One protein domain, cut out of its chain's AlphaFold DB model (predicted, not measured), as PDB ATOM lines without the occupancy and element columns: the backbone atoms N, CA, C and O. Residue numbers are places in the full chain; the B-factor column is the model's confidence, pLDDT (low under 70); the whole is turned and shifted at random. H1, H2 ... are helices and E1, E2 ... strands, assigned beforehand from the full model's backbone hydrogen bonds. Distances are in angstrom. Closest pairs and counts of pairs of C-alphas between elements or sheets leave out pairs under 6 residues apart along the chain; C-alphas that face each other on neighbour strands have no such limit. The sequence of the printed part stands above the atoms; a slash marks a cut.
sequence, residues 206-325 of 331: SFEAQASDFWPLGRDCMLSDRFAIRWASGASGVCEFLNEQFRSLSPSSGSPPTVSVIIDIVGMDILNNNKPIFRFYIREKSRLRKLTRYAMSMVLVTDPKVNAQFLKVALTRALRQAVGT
ATOM      1  N   SER A 206     234.101 127.430 280.354       83.31
ATOM      2  CA  SER A 206     233.919 126.962 278.980       83.31
ATOM      3  C   SER A 206     235.230 126.417 278.446       83.31
ATOM      4  O   SER A 206     236.286 127.002 278.680       83.31
ATOM      5  N   PHE A 207     235.163 125.332 277.687       87.50
ATOM      6  CA  PHE A 207     236.318 124.821 276.961       87.50
ATOM      7  C   PHE A 207     235.909 124.306 275.587       87.50
ATOM      8  O   PHE A 207     234.747 123.978 275.334       87.50
ATOM      9  N   GLU A 208     236.879 124.275 274.683       89.88
ATOM     10  CA  GLU A 208     236.672 123.795 273.327       89.88
ATOM     11  C   GLU A 208     236.946 122.298 273.238       89.88
ATOM     12  O   GLU A 208     237.878 121.780 273.852       89.88
ATOM     13  N   ALA A 209     236.135 121.614 272.442       89.00
ATOM     14  CA  ALA A 209     236.339 120.228 272.061       89.00
ATOM     15  C   ALA A 209     236.046 120.068 270.569       89.00
ATOM     16  O   ALA A 209     235.344 120.872 269.952       89.00
ATOM     17  N   GLN A 210     236.568 119.013 269.975       87.75
ATOM     18  CA  GLN A 210     236.222 118.588 268.630       87.75
ATOM     19  C   GLN A 210     235.252 117.414 268.698       87.75
ATOM     20  O   GLN A 210     235.287 116.609 269.627       87.75
ATOM     21  N   ALA A 211     234.409 117.258 267.680       83.88
ATOM     22  CA  ALA A 211     233.555 116.078 267.542       83.88
ATOM     23  C   ALA A 211     234.364 114.762 267.587       83.88
ATOM     24  O   ALA A 211     233.873 113.745 268.073       83.88
ATOM     25  N   SER A 212     235.627 114.788 267.146       82.38
ATOM     26  CA  SER A 212     236.561 113.664 267.247       82.38
ATOM     27  C   SER A 212     236.990 113.322 268.673       82.38
ATOM     28  O   SER A 212     237.456 112.207 268.888       82.38
ATOM     29  N   ASP A 213     236.828 114.211 269.648       87.75
ATOM     30  CA  ASP A 213     237.210 113.943 271.041       87.75
ATOM     31  C   ASP A 213     236.195 113.039 271.747       87.75
ATOM     32  O   ASP A 213     236.489 112.473 272.802       87.75
ATOM     33  N   PHE A 214     235.017 112.853 271.144       89.19
ATOM     34  CA  PHE A 214     233.962 111.996 271.658       89.19
ATOM     35  C   PHE A 214     234.130 110.561 271.152       89.19
ATOM     36  O   PHE A 214     234.384 110.316 269.966       89.19
ATOM     37  N   TRP A 215     233.998 109.574 272.033       88.75
ATOM     38  CA  TRP A 215     234.090 108.162 271.667       88.75
ATOM     39  C   TRP A 215     233.269 107.273 272.605       88.75
ATOM     40  O   TRP A 215     233.112 107.591 273.781       88.75
ATOM     41  N   PRO A 216     232.704 106.162 272.109       89.12
ATOM     42  CA  PRO A 216     231.901 105.280 272.945       89.12
ATOM     43  C   PRO A 216     232.786 104.396 273.835       89.12
ATOM     44  O   PRO A 216     233.723 103.765 273.344       89.12
ATOM     45  N   LEU A 217     232.433 104.285 275.117       86.12
ATOM     46  CA  LEU A 217     232.980 103.292 276.044       86.12
ATOM     47  C   LEU A 217     231.832 102.585 276.772       86.12
ATOM     48  O   LEU A 217     231.249 103.105 277.722       86.12
ATOM     49  N   GLY A 218     231.479 101.383 276.312       83.38
ATOM     50  CA  GLY A 218     230.291 100.687 276.807       83.38
ATOM     51  C   GLY A 218     229.022 101.504 276.534       83.38
ATOM     52  O   GLY A 218     228.691 101.749 275.377       83.38
ATOM     53  N   ARG A 219     228.313 101.918 277.593       79.19
ATOM     54  CA  ARG A 219     227.116 102.784 277.499       79.19
ATOM     55  C   ARG A 219     227.427 104.276 277.635       79.19
ATOM     56  O   ARG A 219     226.539 105.100 277.419       79.19
ATOM     57  N   ASP A 220     228.657 104.615 278.002       84.38
ATOM     58  CA  ASP A 220     229.072 105.992 278.229       84.38
ATOM     59  C   ASP A 220     229.597 106.612 276.934       84.38
ATOM     60  O   ASP A 220     230.208 105.939 276.096       84.38
ATOM     61  N   CYS A 221     229.373 107.918 276.778       90.19
ATOM     62  CA  CYS A 221     230.053 108.690 275.751       90.19
ATOM     63  C   CYS A 221     231.227 109.428 276.368       90.19
ATOM     64  O   CYS A 221     231.042 110.387 277.114       90.19
ATOM     65  N   MET A 222     232.432 108.957 276.091       92.38
ATOM     66  CA  MET A 222     233.646 109.541 276.626       92.38
ATOM     67  C   MET A 222     234.012 110.801 275.853       92.38
ATOM     68  O   MET A 222     233.934 110.813 274.629       92.38
ATOM     69  N   LEU A 223     234.447 111.828 276.569       91.31
ATOM     70  CA  LEU A 223     235.111 113.008 276.035       91.31
ATOM     71  C   LEU A 223     236.574 112.969 276.482       91.31
ATOM     72  O   LEU A 223     236.870 113.030 277.682       91.31
ATOM     73  N   SER A 224     237.474 112.834 275.504       87.75
ATOM     74  CA  SER A 224     238.877 112.472 275.739       87.75
ATOM     75  C   SER A 224     238.969 111.225 276.641       87.75
ATOM     76  O   SER A 224     238.114 110.344 276.628       87.75
ATOM     77  N   ASP A 225     239.995 111.152 277.464       84.81
ATOM     78  CA  ASP A 225     240.249 110.192 278.530       84.81
ATOM     79  C   ASP A 225     239.777 110.688 279.914       84.81
ATOM     80  O   ASP A 225     240.282 110.215 280.932       84.81
ATOM     81  N   ARG A 226     238.864 111.673 279.977       87.94
ATOM     82  CA  ARG A 226     238.567 112.417 281.221       87.94
ATOM     83  C   ARG A 226     237.122 112.374 281.677       87.94
ATOM     84  O   ARG A 226     236.872 112.360 282.878       87.94
ATOM     85  N   PHE A 227     236.167 112.380 280.754       91.88
ATOM     86  CA  PHE A 227     234.771 112.606 281.114       91.88
ATOM     87  C   PHE A 227     233.857 111.561 280.499       91.88
ATOM     88  O   PHE A 227     233.826 111.411 279.285       91.88
ATOM     89  N   ALA A 228     233.074 110.880 281.331       91.31
ATOM     90  CA  ALA A 228     231.989 110.014 280.886       91.31
ATOM     91  C   ALA A 228     230.682 110.815 280.846       91.31
ATOM     92  O   ALA A 228     230.159 111.215 281.888       91.31
ATOM     93  N   ILE A 229     230.152 111.058 279.651       90.69
ATOM     94  CA  ILE A 229     228.905 111.796 279.437       90.69
ATOM     95  C   ILE A 229     227.723 110.833 279.495       90.69
ATOM     96  O   ILE A 229     227.716 109.787 278.836       90.69
ATOM     97  N   ARG A 230     226.705 111.218 280.267       83.56
ATOM     98  CA  ARG A 230     225.493 110.440 280.522       83.56
ATOM     99  C   ARG A 230     224.243 111.311 280.423       83.56
ATOM    100  O   ARG A 230     224.246 112.487 280.795       83.56
ATOM    101  N   TRP A 231     223.140 110.706 279.984       73.69
ATOM    102  CA  TRP A 231     221.812 111.276 280.203       73.69
ATOM    103  C   TRP A 231     221.432 111.177 281.678       73.69
ATOM    104  O   TRP A 231     221.789 110.210 282.347       73.69
ATOM    105  N   ALA A 232     220.617 112.116 282.156       61.91
ATOM    106  CA  ALA A 232     220.017 112.014 283.484       61.91
ATOM    107  C   ALA A 232     219.071 110.797 283.624       61.91
ATOM    108  O   ALA A 232     218.909 110.287 284.725       61.91
ATOM    109  N   SER A 233     218.472 110.316 282.523       56.88
ATOM    110  CA  SER A 233     217.439 109.262 282.508       56.88
ATOM    111  C   SER A 233     217.849 107.937 281.836       56.88
ATOM    112  O   SER A 233     217.013 107.061 281.640       56.88
ATOM    113  N   GLY A 234     219.130 107.751 281.499       52.72
ATOM    114  CA  GLY A 234     219.741 106.427 281.280       52.72
ATOM    115  C   GLY A 234     219.310 105.559 280.079       52.72
ATOM    116  O   GLY A 234     219.860 104.470 279.941       52.72
ATOM    117  N   ALA A 235     218.387 105.984 279.207       49.25
ATOM    118  CA  ALA A 235     217.787 105.080 278.208       49.25
ATOM    119  C   ALA A 235     218.369 105.131 276.774       49.25
ATOM    120  O   ALA A 235     218.067 104.246 275.979       49.25
ATOM    121  N   SER A 236     219.196 106.119 276.411       60.81
ATOM    122  CA  SER A 236     219.682 106.296 275.025       60.81
ATOM    123  C   SER A 236     221.206 106.407 274.930       60.81
ATOM    124  O   SER A 236     221.855 106.904 275.851       60.81
ATOM    125  N   GLY A 237     221.785 105.991 273.797       74.81
ATOM    126  CA  GLY A 237     223.211 106.148 273.510       74.81
ATOM    127  C   GLY A 237     223.576 107.622 273.324       74.81
ATOM    128  O   GLY A 237     223.400 108.179 272.245       74.81
ATOM    129  N   VAL A 238     224.098 108.273 274.370       84.25
ATOM    130  CA  VAL A 238     224.532 109.689 274.325       84.25
ATOM    131  C   VAL A 238     225.470 109.949 273.143       84.25
ATOM    132  O   VAL A 238     225.362 110.969 272.469       84.25
ATOM    133  N   CYS A 239     226.375 109.011 272.865       86.75
ATOM    134  CA  CYS A 239     227.344 109.138 271.781       86.75
ATOM    135  C   CYS A 239     226.705 109.090 270.394       86.75
ATOM    136  O   CYS A 239     227.146 109.806 269.499       86.75
ATOM    137  N   GLU A 240     225.667 108.280 270.202       86.31
ATOM    138  CA  GLU A 240     224.926 108.236 268.939       86.31
ATOM    139  C   GLU A 240     224.216 109.566 268.706       86.31
ATOM    140  O   GLU A 240     224.410 110.184 267.661       86.31
ATOM    141  N   PHE A 241     223.525 110.074 269.733       86.50
ATOM    142  CA  PHE A 241     222.885 111.386 269.692       86.50
ATOM    143  C   PHE A 241     223.877 112.507 269.345       86.50
ATOM    144  O   PHE A 241     223.621 113.302 268.441       86.50
ATOM    145  N   LEU A 242     225.026 112.577 270.028       87.00
ATOM    146  CA  LEU A 242     226.036 113.605 269.755       87.00
ATOM    147  C   LEU A 242     226.599 113.491 268.336       87.00
ATOM    148  O   LEU A 242     226.718 114.500 267.643       87.00
ATOM    149  N   ASN A 243     226.873 112.272 267.869       85.00
ATOM    150  CA  ASN A 243     227.345 112.042 266.506       85.00
ATOM    151  C   ASN A 243     226.319 112.472 265.451       85.00
ATOM    152  O   ASN A 243     226.703 113.048 264.432       85.00
ATOM    153  N   GLU A 244     225.026 112.229 265.676       83.94
ATOM    154  CA  GLU A 244     223.959 112.725 264.801       83.94
ATOM    155  C   GLU A 244     223.912 114.255 264.777       83.94
ATOM    156  O   GLU A 244     223.858 114.848 263.695       83.94
ATOM    157  N   GLN A 245     224.021 114.907 265.942       85.31
ATOM    158  CA  GLN A 245     224.104 116.368 266.006       85.31
ATOM    159  C   GLN A 245     225.315 116.891 265.224       85.31
ATOM    160  O   GLN A 245     225.164 117.801 264.409       85.31
ATOM    161  N   PHE A 246     226.498 116.294 265.383       85.56
ATOM    162  CA  PHE A 246     227.703 116.725 264.666       85.56
ATOM    163  C   PHE A 246     227.607 116.507 263.150       85.56
ATOM    164  O   PHE A 246     228.017 117.377 262.383       85.56
ATOM    165  N   ARG A 247     227.010 115.399 262.695       81.12
ATOM    166  CA  ARG A 247     226.746 115.161 261.263       81.12
ATOM    167  C   ARG A 247     225.774 116.178 260.675       81.12
ATOM    168  O   ARG A 247     225.958 116.591 259.538       81.12
ATOM    169  N   SER A 248     224.774 116.613 261.443       80.69
ATOM    170  CA  SER A 248     223.842 117.650 260.983       80.69
ATOM    171  C   SER A 248     224.522 119.010 260.753       80.69
ATOM    172  O   SER A 248     224.056 119.796 259.932       80.69
ATOM    173  N   LEU A 249     225.636 119.277 261.449       76.62
ATOM    174  CA  LEU A 249     226.425 120.503 261.293       76.62
ATOM    175  C   LEU A 249     227.398 120.447 260.113       76.62
ATOM    176  O   LEU A 249     227.675 121.474 259.500       76.62
ATOM    177  N   SER A 250     227.901 119.255 259.787       72.81
ATOM    178  CA  SER A 250     228.776 119.022 258.637       72.81
ATOM    179  C   SER A 250     228.271 117.820 257.831       72.81
ATOM    180  O   SER A 250     228.799 116.716 257.988       72.81
ATOM    181  N   PRO A 251     227.268 118.010 256.951       61.88
ATOM    182  CA  PRO A 251     226.656 116.927 256.174       61.88
ATOM    183  C   PRO A 251     227.566 116.346 255.073       61.88
ATOM    184  O   PRO A 251     227.101 115.568 254.243       61.88
ATOM    185  N   SER A 252     228.857 116.701 255.037       58.66
ATOM    186  CA  SER A 252     229.816 116.209 254.046       58.66
ATOM    187  C   SER A 252     229.939 114.682 254.106       58.66
ATOM    188  O   SER A 252     230.435 114.118 255.085       58.66
ATOM    189  N   SER A 253     229.496 114.013 253.042       48.34
ATOM    190  CA  SER A 253     229.484 112.560 252.907       48.34
ATOM    191  C   SER A 253     230.905 111.988 252.913       48.34
ATOM    192  O   SER A 253     231.640 112.132 251.940       48.34
ATOM    193  N   GLY A 254     231.278 111.312 254.001       52.44
ATOM    194  CA  GLY A 254     232.420 110.390 254.031       52.44
ATOM    195  C   GLY A 254     233.612 110.782 254.908       52.44
ATOM    196  O   GLY A 254     234.456 109.926 255.149       52.44
ATOM    197  N   SER A 255     233.677 112.005 255.443       51.88
ATOM    198  CA  SER A 255     234.730 112.394 256.403       51.88
ATOM    199  C   SER A 255     234.182 112.504 257.829       51.88
ATOM    200  O   SER A 255     233.041 112.938 258.004       51.88
ATOM    201  N   PRO A 256     234.952 112.120 258.868       55.22
ATOM    202  CA  PRO A 256     234.559 112.395 260.243       55.22
ATOM    203  C   PRO A 256     234.409 113.916 260.422       55.22
ATOM    204  O   PRO A 256     235.281 114.658 259.968       55.22
ATOM    205  N   PRO A 257     233.317 114.394 261.042       61.28
ATOM    206  CA  PRO A 257     233.057 115.823 261.160       61.28
ATOM    207  C   PRO A 257     234.188 116.506 261.942       61.28
ATOM    208  O   PRO A 257     234.395 116.210 263.117       61.28
ATOM    209  N   THR A 258     234.897 117.451 261.322       68.69
ATOM    210  CA  THR A 258     235.844 118.374 261.981       68.69
ATOM    211  C   THR A 258     235.090 119.544 262.610       68.69
ATOM    212  O   THR A 258     235.383 120.718 262.396       68.69
ATOM    213  N   VAL A 259     234.044 119.222 263.365       80.00
ATOM    214  CA  VAL A 259     233.198 120.220 264.014       80.00
ATOM    215  C   VAL A 259     233.809 120.562 265.365       80.00
ATOM    216  O   VAL A 259     233.928 119.697 266.233       80.00
ATOM    217  N   SER A 260     234.178 121.829 265.549       86.50
ATOM    218  CA  SER A 260     234.552 122.367 266.856       86.50
ATOM    219  C   SER A 260     233.311 122.792 267.635       86.50
ATOM    220  O   SER A 260     232.432 123.496 267.123       86.50
ATOM    221  N   VAL A 261     233.264 122.399 268.898       89.19
ATOM    222  CA  VAL A 261     232.195 122.716 269.837       89.19
ATOM    223  C   VAL A 261     232.755 123.377 271.087       89.19
ATOM    224  O   VAL A 261     233.911 123.182 271.451       89.19
ATOM    225  N   ILE A 262     231.913 124.163 271.745       89.19
ATOM    226  CA  ILE A 262     232.170 124.742 273.058       89.19
ATOM    227  C   ILE A 262     231.313 123.984 274.063       89.19
ATOM    228  O   ILE A 262     230.106 123.817 273.861       89.19
ATOM    229  N   ILE A 263     231.939 123.529 275.139       89.25
ATOM    230  CA  ILE A 263     231.281 122.901 276.276       89.25
ATOM    231  C   ILE A 263     231.215 123.934 277.393       89.25
ATOM    232  O   ILE A 263     232.248 124.331 277.925       89.25
ATOM    233  N   ASP A 264     230.004 124.357 277.744       84.25
ATOM    234  CA  ASP A 264     229.764 125.308 278.830       84.25
ATOM    235  C   ASP A 264     229.321 124.565 280.079       84.25
ATOM    236  O   ASP A 264     228.212 124.023 280.127       84.25
ATOM    237  N   ILE A 265     230.165 124.563 281.105       83.69
ATOM    238  CA  ILE A 265     229.827 124.047 282.426       83.69
ATOM    239  C   ILE A 265     228.958 125.088 283.130       83.69
ATOM    240  O   ILE A 265     229.384 126.212 283.373       83.69
ATOM    241  N   VAL A 266     227.738 124.698 283.483       79.75
ATOM    242  CA  VAL A 266     226.740 125.549 284.158       79.75
ATOM    243  C   VAL A 266     226.482 125.124 285.603       79.75
ATOM    244  O   VAL A 266     225.714 125.759 286.318       79.75
ATOM    245  N   GLY A 267     227.088 124.020 286.036       78.06
ATOM    246  CA  GLY A 267     226.992 123.526 287.403       78.06
ATOM    247  C   GLY A 267     228.045 122.464 287.683       78.06
ATOM    248  O   GLY A 267     228.387 121.681 286.795       78.06
ATOM    249  N   MET A 268     228.539 122.429 288.915       79.81
ATOM    250  CA  MET A 268     229.553 121.481 289.374       79.81
ATOM    251  C   MET A 268     229.147 120.941 290.739       79.81
ATOM    252  O   MET A 268     228.859 121.717 291.646       79.81
ATOM    253  N   ASP A 269     229.144 119.623 290.883       79.69
ATOM    254  CA  ASP A 269     228.999 118.935 292.159       79.69
ATOM    255  C   ASP A 269     230.197 118.006 292.339       79.69
ATOM    256  O   ASP A 269     230.263 116.926 291.753       79.69
ATOM    257  N   ILE A 270     231.172 118.469 293.116       81.19
ATOM    258  CA  ILE A 270     232.441 117.769 293.315       81.19
ATOM    259  C   ILE A 270     232.516 117.034 294.658       81.19
ATOM    260  O   ILE A 270     233.505 116.350 294.889       81.19
ATOM    261  N   LEU A 271     231.527 117.187 295.547       78.75
ATOM    262  CA  LEU A 271     231.588 116.660 296.919       78.75
ATOM    263  C   LEU A 271     230.476 115.661 297.250       78.75
ATOM    264  O   LEU A 271     230.697 114.825 298.119       78.75
ATOM    265  N   ASN A 272     229.306 115.712 296.609       73.38
ATOM    266  CA  ASN A 272     228.127 115.013 297.146       73.38
ATOM    267  C   ASN A 272     227.864 113.632 296.541       73.38
ATOM    268  O   ASN A 272     227.127 112.839 297.115       73.38
ATOM    269  N   ASN A 273     228.418 113.348 295.366       81.94
ATOM    270  CA  ASN A 273     228.205 112.083 294.660       81.94
ATOM    271  C   ASN A 273     229.434 111.185 294.800       81.94
ATOM    272  O   ASN A 273     230.485 111.648 295.204       81.94
ATOM    273  N   ASN A 274     229.369 109.924 294.374       83.25
ATOM    274  CA  ASN A 274     230.550 109.039 294.400       83.25
ATOM    275  C   ASN A 274     231.634 109.442 293.378       83.25
ATOM    276  O   ASN A 274     232.720 108.869 293.356       83.25
ATOM    277  N   LYS A 275     231.323 110.382 292.478       85.19
ATOM    278  CA  LYS A 275     232.226 110.968 291.480       85.19
ATOM    279  C   LYS A 275     231.813 112.423 291.218       85.19
ATOM    280  O   LYS A 275     230.612 112.686 291.247       85.19
ATOM    281  N   PRO A 276     232.738 113.346 290.899       87.94
ATOM    282  CA  PRO A 276     232.409 114.703 290.502       87.94
ATOM    283  C   PRO A 276     231.531 114.717 289.255       87.94
ATOM    284  O   PRO A 276     231.853 114.069 288.253       87.94
ATOM    285  N   ILE A 277     230.434 115.465 289.327       87.44
ATOM    286  CA  ILE A 277     229.460 115.627 288.250       87.44
ATOM    287  C   ILE A 277     229.473 117.078 287.783       87.44
ATOM    288  O   ILE A 277     229.340 118.008 288.577       87.44
ATOM    289  N   PHE A 278     229.558 117.269 286.473       86.25
ATOM    290  CA  PHE A 278     229.483 118.571 285.824       86.25
ATOM    291  C   PHE A 278     228.242 118.595 284.946       86.25
ATOM    292  O   PHE A 278     228.029 117.696 284.127       86.25
ATOM    293  N   ARG A 279     227.417 119.624 285.110       87.31
ATOM    294  CA  ARG A 279     226.267 119.885 284.244       87.31
ATOM    295  C   ARG A 279     226.680 120.866 283.169       87.31
ATOM    296  O   ARG A 279     227.285 121.891 283.482       87.31
ATOM    297  N   PHE A 280     226.342 120.569 281.922       85.88
ATOM    298  CA  PHE A 280     226.838 121.353 280.801       85.88
ATOM    299  C   PHE A 280     225.893 121.406 279.604       85.88
ATOM    300  O   PHE A 280     225.005 120.563 279.434       85.88
ATOM    301  N   TYR A 281     226.134 122.392 278.745       86.50
ATOM    302  CA  TYR A 281     225.574 122.477 277.401       86.50
ATOM    303  C   TYR A 281     226.681 122.376 276.358       86.50
ATOM    304  O   TYR A 281     227.825 122.739 276.623       86.50
ATOM    305  N   ILE A 282     226.323 121.919 275.158       88.31
ATOM    306  CA  ILE A 282     227.215 121.974 273.998       88.31
ATOM    307  C   ILE A 282     226.691 123.029 273.030       88.31
ATOM    308  O   ILE A 282     225.504 123.034 272.682       88.31
ATOM    309  N   ARG A 283     227.582 123.902 272.567       88.44
ATOM    310  CA  ARG A 283     227.337 124.854 271.483       88.44
ATOM    311  C   ARG A 283     228.280 124.602 270.319       88.44
ATOM    312  O   ARG A 283     229.424 124.215 270.503       88.44
ATOM    313  N   GLU A 284     227.808 124.864 269.113       85.75
ATOM    314  CA  GLU A 284     228.671 124.962 267.939       85.75
ATOM    315  C   GLU A 284     229.586 126.189 268.068       85.75
ATOM    316  O   GLU A 284     229.098 127.279 268.366       85.75
ATOM    317  N   LYS A 285     230.896 126.050 267.826       82.25
ATOM    318  CA  LYS A 285     231.851 127.163 267.985       82.25
ATOM    319  C   LYS A 285     231.598 128.318 267.007       82.25
ATOM    320  O   LYS A 285     231.680 129.477 267.392       82.25
ATOM    321  N   SER A 286     231.284 128.010 265.749       77.81
ATOM    322  CA  SER A 286     231.175 128.993 264.658       77.81
ATOM    323  C   SER A 286     229.899 129.837 264.729       77.81
ATOM    324  O   SER A 286     229.949 131.053 264.573       77.81
ATOM    325  N   ARG A 287     228.745 129.201 264.958       74.38
ATOM    326  CA  ARG A 287     227.425 129.860 264.969       74.38
ATOM    327  C   ARG A 287     226.866 130.073 266.373       74.38
ATOM    328  O   ARG A 287     225.763 130.595 266.509       74.38
ATOM    329  N   LEU A 288     227.579 129.615 267.407       73.12
ATOM    330  CA  LEU A 288     227.166 129.648 268.819       73.12
ATOM    331  C   LEU A 288     225.787 129.017 269.078       73.12
ATOM    332  O   LEU A 288     225.158 129.255 270.113       73.12
ATOM    333  N   ARG A 289     225.319 128.169 268.154       77.88
ATOM    334  CA  ARG A 289     224.038 127.476 268.251       77.88
ATOM    335  C   ARG A 289     224.137 126.390 269.316       77.88
ATOM    336  O   ARG A 289     225.020 125.539 269.250       77.88
ATOM    337  N   LYS A 290     223.206 126.379 270.276       75.88
ATOM    338  CA  LYS A 290     223.073 125.273 271.239       75.88
ATOM    339  C   LYS A 290     222.713 123.984 270.502       75.88
ATOM    340  O   LYS A 290     221.680 123.923 269.835       75.88
ATOM    341  N   LEU A 291     223.568 122.975 270.644       75.25
ATOM    342  CA  LEU A 291     223.368 121.628 270.109       75.25
ATOM    343  C   LEU A 291     222.543 120.771 271.059       75.25
ATOM    344  O   LEU A 291     221.796 119.901 270.621       75.25
ATOM    345  N   THR A 292     222.614 121.055 272.358       73.38
ATOM    346  CA  THR A 292     221.788 120.381 273.355       73.38
ATOM    347  C   THR A 292     220.704 121.309 273.887       73.38
ATOM    348  O   THR A 292     220.963 122.436 274.311       73.38
ATOM    349  N   ARG A 293     219.453 120.832 273.853       69.25
ATOM    350  CA  ARG A 293     218.299 121.549 274.428       69.25
ATOM    351  C   ARG A 293     218.259 121.444 275.952       69.25
ATOM    352  O   ARG A 293     217.809 122.370 276.618       69.25
ATOM    353  N   TYR A 294     218.757 120.334 276.489       71.94
ATOM    354  CA  TYR A 294     218.794 120.039 277.916       71.94
ATOM    355  C   TYR A 294     220.240 119.975 278.401       71.94
ATOM    356  O   TYR A 294     221.135 119.599 277.638       71.94
ATOM    357  N   ALA A 295     220.459 120.356 279.661       74.81
ATOM    358  CA  ALA A 295     221.762 120.198 280.287       74.81
ATOM    359  C   ALA A 295     222.075 118.700 280.390       74.81
ATOM    360  O   ALA A 295     221.260 117.924 280.896       74.81
ATOM    361  N   MET A 296     223.237 118.306 279.889       85.06
ATOM    362  CA  MET A 296     223.761 116.955 280.057       85.06
ATOM    363  C   MET A 296     224.648 116.902 281.293       85.06
ATOM    364  O   MET A 296     225.093 117.937 281.796       85.06
ATOM    365  N   SER A 297     224.914 115.689 281.765       88.00
ATOM    366  CA  SER A 297     225.832 115.451 282.872       88.00
ATOM    367  C   SER A 297     227.071 114.737 282.355       88.00
ATOM    368  O   SER A 297     226.971 113.781 281.587       88.00
ATOM    369  N   MET A 298     228.242 115.182 282.791       90.31
ATOM    370  CA  MET A 298     229.486 114.442 282.620       90.31
ATOM    371  C   MET A 298     230.104 114.145 283.973       90.31
ATOM    372  O   MET A 298     230.009 114.942 284.904       90.31
ATOM    373  N   VAL A 299     230.712 112.973 284.070       91.31
ATOM    374  CA  VAL A 299     231.332 112.462 285.285       91.31
ATOM    375  C   VAL A 299     232.832 112.387 285.068       91.31
ATOM    376  O   VAL A 299     233.270 111.881 284.034       91.31
ATOM    377  N   LEU A 300     233.611 112.869 286.034       90.12
ATOM    378  CA  LEU A 300     235.068 112.773 285.984       90.12
ATOM    379  C   LEU A 300     235.526 111.315 286.088       90.12
ATOM    380  O   LEU A 300     235.045 110.547 286.929       90.12
ATOM    381  N   VAL A 301     236.469 110.941 285.232       88.94
ATOM    382  CA  VAL A 301     237.069 109.613 285.163       88.94
ATOM    383  C   VAL A 301     238.580 109.754 285.246       88.94
ATOM    384  O   VAL A 301     239.203 110.426 284.431       88.94
ATOM    385  N   THR A 302     239.161 109.084 286.235       87.12
ATOM    386  CA  THR A 302     240.605 109.075 286.506       87.12
ATOM    387  C   THR A 302     241.209 107.674 286.421       87.12
ATOM    388  O   THR A 302     242.375 107.481 286.752       87.12
ATOM    389  N   ASP A 303     240.435 106.686 285.954       85.56
ATOM    390  CA  ASP A 303     240.915 105.315 285.785       85.56
ATOM    391  C   ASP A 303     241.979 105.263 284.667       85.56
ATOM    392  O   ASP A 303     241.662 105.517 283.499       85.56
ATOM    393  N   PRO A 304     243.234 104.894 284.976       81.50
ATOM    394  CA  PRO A 304     244.316 104.823 283.994       81.50
ATOM    395  C   PRO A 304     244.046 103.816 282.867       81.50
ATOM    396  O   PRO A 304     244.572 103.963 281.760       81.50
ATOM    397  N   LYS A 305     243.178 102.818 283.080       83.69
ATOM    398  CA  LYS A 305     242.772 101.879 282.020       83.69
ATOM    399  C   LYS A 305     242.014 102.580 280.894       83.69
ATOM    400  O   LYS A 305     242.138 102.181 279.734       83.69
ATOM    401  N   VAL A 306     241.264 103.634 281.215       83.94
ATOM    402  CA  VAL A 306     240.517 104.425 280.231       83.94
ATOM    403  C   VAL A 306     241.472 105.210 279.338       83.94
ATOM    404  O   VAL A 306     241.258 105.254 278.130       83.94
ATOM    405  N   ASN A 307     242.572 105.735 279.886       79.69
ATOM    406  CA  ASN A 307     243.618 106.394 279.098       79.69
ATOM    407  C   ASN A 307     244.228 105.435 278.060       79.69
ATOM    408  O   ASN A 307     244.300 105.748 276.873       79.69
ATOM    409  N   ALA A 308     244.570 104.207 278.466       78.50
ATOM    410  CA  ALA A 308     245.092 103.199 277.541       78.50
ATOM    411  C   ALA A 308     244.097 102.851 276.413       78.50
ATOM    412  O   ALA A 308     244.498 102.643 275.266       78.50
ATOM    413  N   GLN A 309     242.796 102.792 276.714       84.12
ATOM    414  CA  GLN A 309     241.752 102.570 275.708       84.12
ATOM    415  C   GLN A 309     241.573 103.778 274.782       84.12
ATOM    416  O   GLN A 309     241.482 103.603 273.565       84.12
ATOM    417  N   PHE A 310     241.591 104.992 275.333       84.00
ATOM    418  CA  PHE A 310     241.533 106.229 274.562       84.00
ATOM    419  C   PHE A 310     242.685 106.313 273.558       84.00
ATOM    420  O   PHE A 310     242.440 106.545 272.375       84.00
ATOM    421  N   LEU A 311     243.921 106.030 273.984       81.94
ATOM    422  CA  LEU A 311     245.092 106.029 273.102       81.94
ATOM    423  C   LEU A 311     244.940 105.044 271.934       81.94
ATOM    424  O   LEU A 311     245.276 105.384 270.800       81.94
ATOM    425  N   LYS A 312     244.367 103.855 272.168       81.75
ATOM    426  CA  LYS A 312     244.070 102.884 271.096       81.75
ATOM    427  C   LYS A 312     243.072 103.440 270.081       81.75
ATOM    428  O   LYS A 312     243.273 103.302 268.872       81.75
ATOM    429  N   VAL A 313     242.002 104.077 270.556       82.50
ATOM    430  CA  VAL A 313     240.974 104.680 269.695       82.50
ATOM    431  C   VAL A 313     241.544 105.866 268.916       82.50
ATOM    432  O   VAL A 313     241.340 105.949 267.704       82.50
ATOM    433  N   ALA A 314     242.295 106.745 269.579       80.06
ATOM    434  CA  ALA A 314     242.951 107.894 268.967       80.06
ATOM    435  C   ALA A 314     243.935 107.462 267.869       80.06
ATOM    436  O   ALA A 314     243.862 107.963 266.747       80.06
ATOM    437  N   LEU A 315     244.778 106.462 268.142       80.81
ATOM    438  CA  LEU A 315     245.727 105.918 267.169       80.81
ATOM    439  C   LEU A 315     245.016 105.269 265.974       80.81
ATOM    440  O   LEU A 315     245.367 105.527 264.825       80.81
ATOM    441  N   THR A 316     243.958 104.493 266.220       80.50
ATOM    442  CA  THR A 316     243.147 103.891 265.146       80.50
ATOM    443  C   THR A 316     242.514 104.957 264.249       80.50
ATOM    444  O   THR A 316     242.448 104.793 263.030       80.50
ATOM    445  N   ARG A 317     242.048 106.067 264.831       75.31
ATOM    446  CA  ARG A 317     241.487 107.198 264.080       75.31
ATOM    447  C   ARG A 317     242.545 107.909 263.246       75.31
ATOM    448  O   ARG A 317     242.298 108.134 262.065       75.31
ATOM    449  N   ALA A 318     243.705 108.199 263.833       74.19
ATOM    450  CA  ALA A 318     244.820 108.826 263.130       74.19
ATOM    451  C   ALA A 318     245.266 107.983 261.923       74.19
ATOM    452  O   ALA A 318     245.411 108.507 260.821       74.19
ATOM    453  N   LEU A 319     245.375 106.659 262.093       74.81
ATOM    454  CA  LEU A 319     245.698 105.738 260.998       74.81
ATOM    455  C   LEU A 319     244.634 105.749 259.892       74.81
ATOM    456  O   LEU A 319     244.976 105.818 258.715       74.81
ATOM    457  N   ARG A 320     243.339 105.729 260.236       72.31
ATOM    458  CA  ARG A 320     242.256 105.805 259.235       72.31
ATOM    459  C   ARG A 320     242.269 107.121 258.464       72.31
ATOM    460  O   ARG A 320     242.017 107.110 257.264       72.31
ATOM    461  N   GLN A 321     242.562 108.233 259.134       69.00
ATOM    462  CA  GLN A 321     242.693 109.533 258.477       69.00
ATOM    463  C   GLN A 321     243.884 109.548 257.514       69.00
ATOM    464  O   GLN A 321     243.718 109.978 256.379       69.00
ATOM    465  N   ALA A 322     245.034 109.002 257.920       67.19
ATOM    466  CA  ALA A 322     246.220 108.904 257.069       67.19
ATOM    467  C   ALA A 322     246.010 108.005 255.834       67.19
ATOM    468  O   ALA A 322     246.485 108.320 254.748       67.19
ATOM    469  N   VAL A 323     245.266 106.902 255.971       65.00
ATOM    470  CA  VAL A 323     244.929 106.020 254.836       65.00
ATOM    471  C   VAL A 323     243.883 106.665 253.917       65.00
ATOM    472  O   VAL A 323     243.977 106.540 252.700       65.00
ATOM    473  N   GLY A 324     242.909 107.391 254.475       56.12
ATOM    474  CA  GLY A 324     241.872 108.084 253.704       56.12
ATOM    475  C   GLY A 324     242.392 109.254 252.860       56.12
ATOM    476  O   GLY A 324     241.836 109.528 251.798       56.12
ATOM    477  N   THR A 325     243.472 109.917 253.284       54.94
ATOM    478  CA  THR A 325     244.122 110.998 252.520       54.94
ATOM    479  C   THR A 325     245.131 110.493 251.480       54.94
ATOM    480  O   THR A 325     245.496 111.242 250.578       54.94
TER     481      THR A 325
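This is residues 206 to 325 of the 331 residues of the protein "Dense granule protein gra12" of Cystoisospora suis (UniProt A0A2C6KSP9). A strongly twisted, seven-stranded antiparallel sheet is curled like part of a barrel, with the short helix H1 on one face, while the long last helix H2 runs past edge strand E2 and only grazes the sheet. Across it the strands run E1 - E5 - E6 - E7 - E4 - E3 - E2. The printed part has 120 residues, with two named helices and seven named strands in the order E1 E2 E3 E4 H1 E5 E6 E7 H2, class mixed. It is compact, with a radius of gyration of the C-alphas of 14.5 A and spans of 48 by 35 by 27 A.

Start at edge strand E1, residues 206 to 210: N 209 is 2.9 A from O 261 of E5, residues 260 to 269. Next E2, residues 214 to 217, E3, 220 to 223, and E4, 227 to 230, form a meander, two hairpins of antiparallel neighbours; find N 222 and O 215 at 2.8 A, N 229 and O 221 at 2.8 A. H1, residues 238 to 249, is on the sheet at a height of 9.0 A, giving two layers, a helix on one face; its closest C-alphas to E3 are Cys 239 and Cys 221, 4.8 A. E5, which bends by 60 degrees at residue 266, E6, 277 to 284, and E7, 296 to 300, form a second meander of two hairpins; find N 264 and O 281, N 280 and O 296, both 2.9 A. N 299 of E7 is 2.9 A from O 228 of E4. H2, residues 304 to 325, grazes the sheet with residues 306 to 314; H1 and H2 are apart, and in both every O i to N i+4 pair is within hydrogen-bond range.

Find C-alpha 206 at (233.919, 126.962, 278.980), where E1 begins. E5 spans 26.1 A, E6 22.4 A, H1 17.0 A. H2 runs 32.1 A to C-alpha 325 at (244.122, 110.998, 252.520).

The C-alphas farthest apart, Asn 272 and Thr 325, are 47.6 A apart. The printed part has no cut; E6 to E7 is the long link. pLDDT is under 70 at residues 232 to 236, 251 to 258, 293 and 321 to 325.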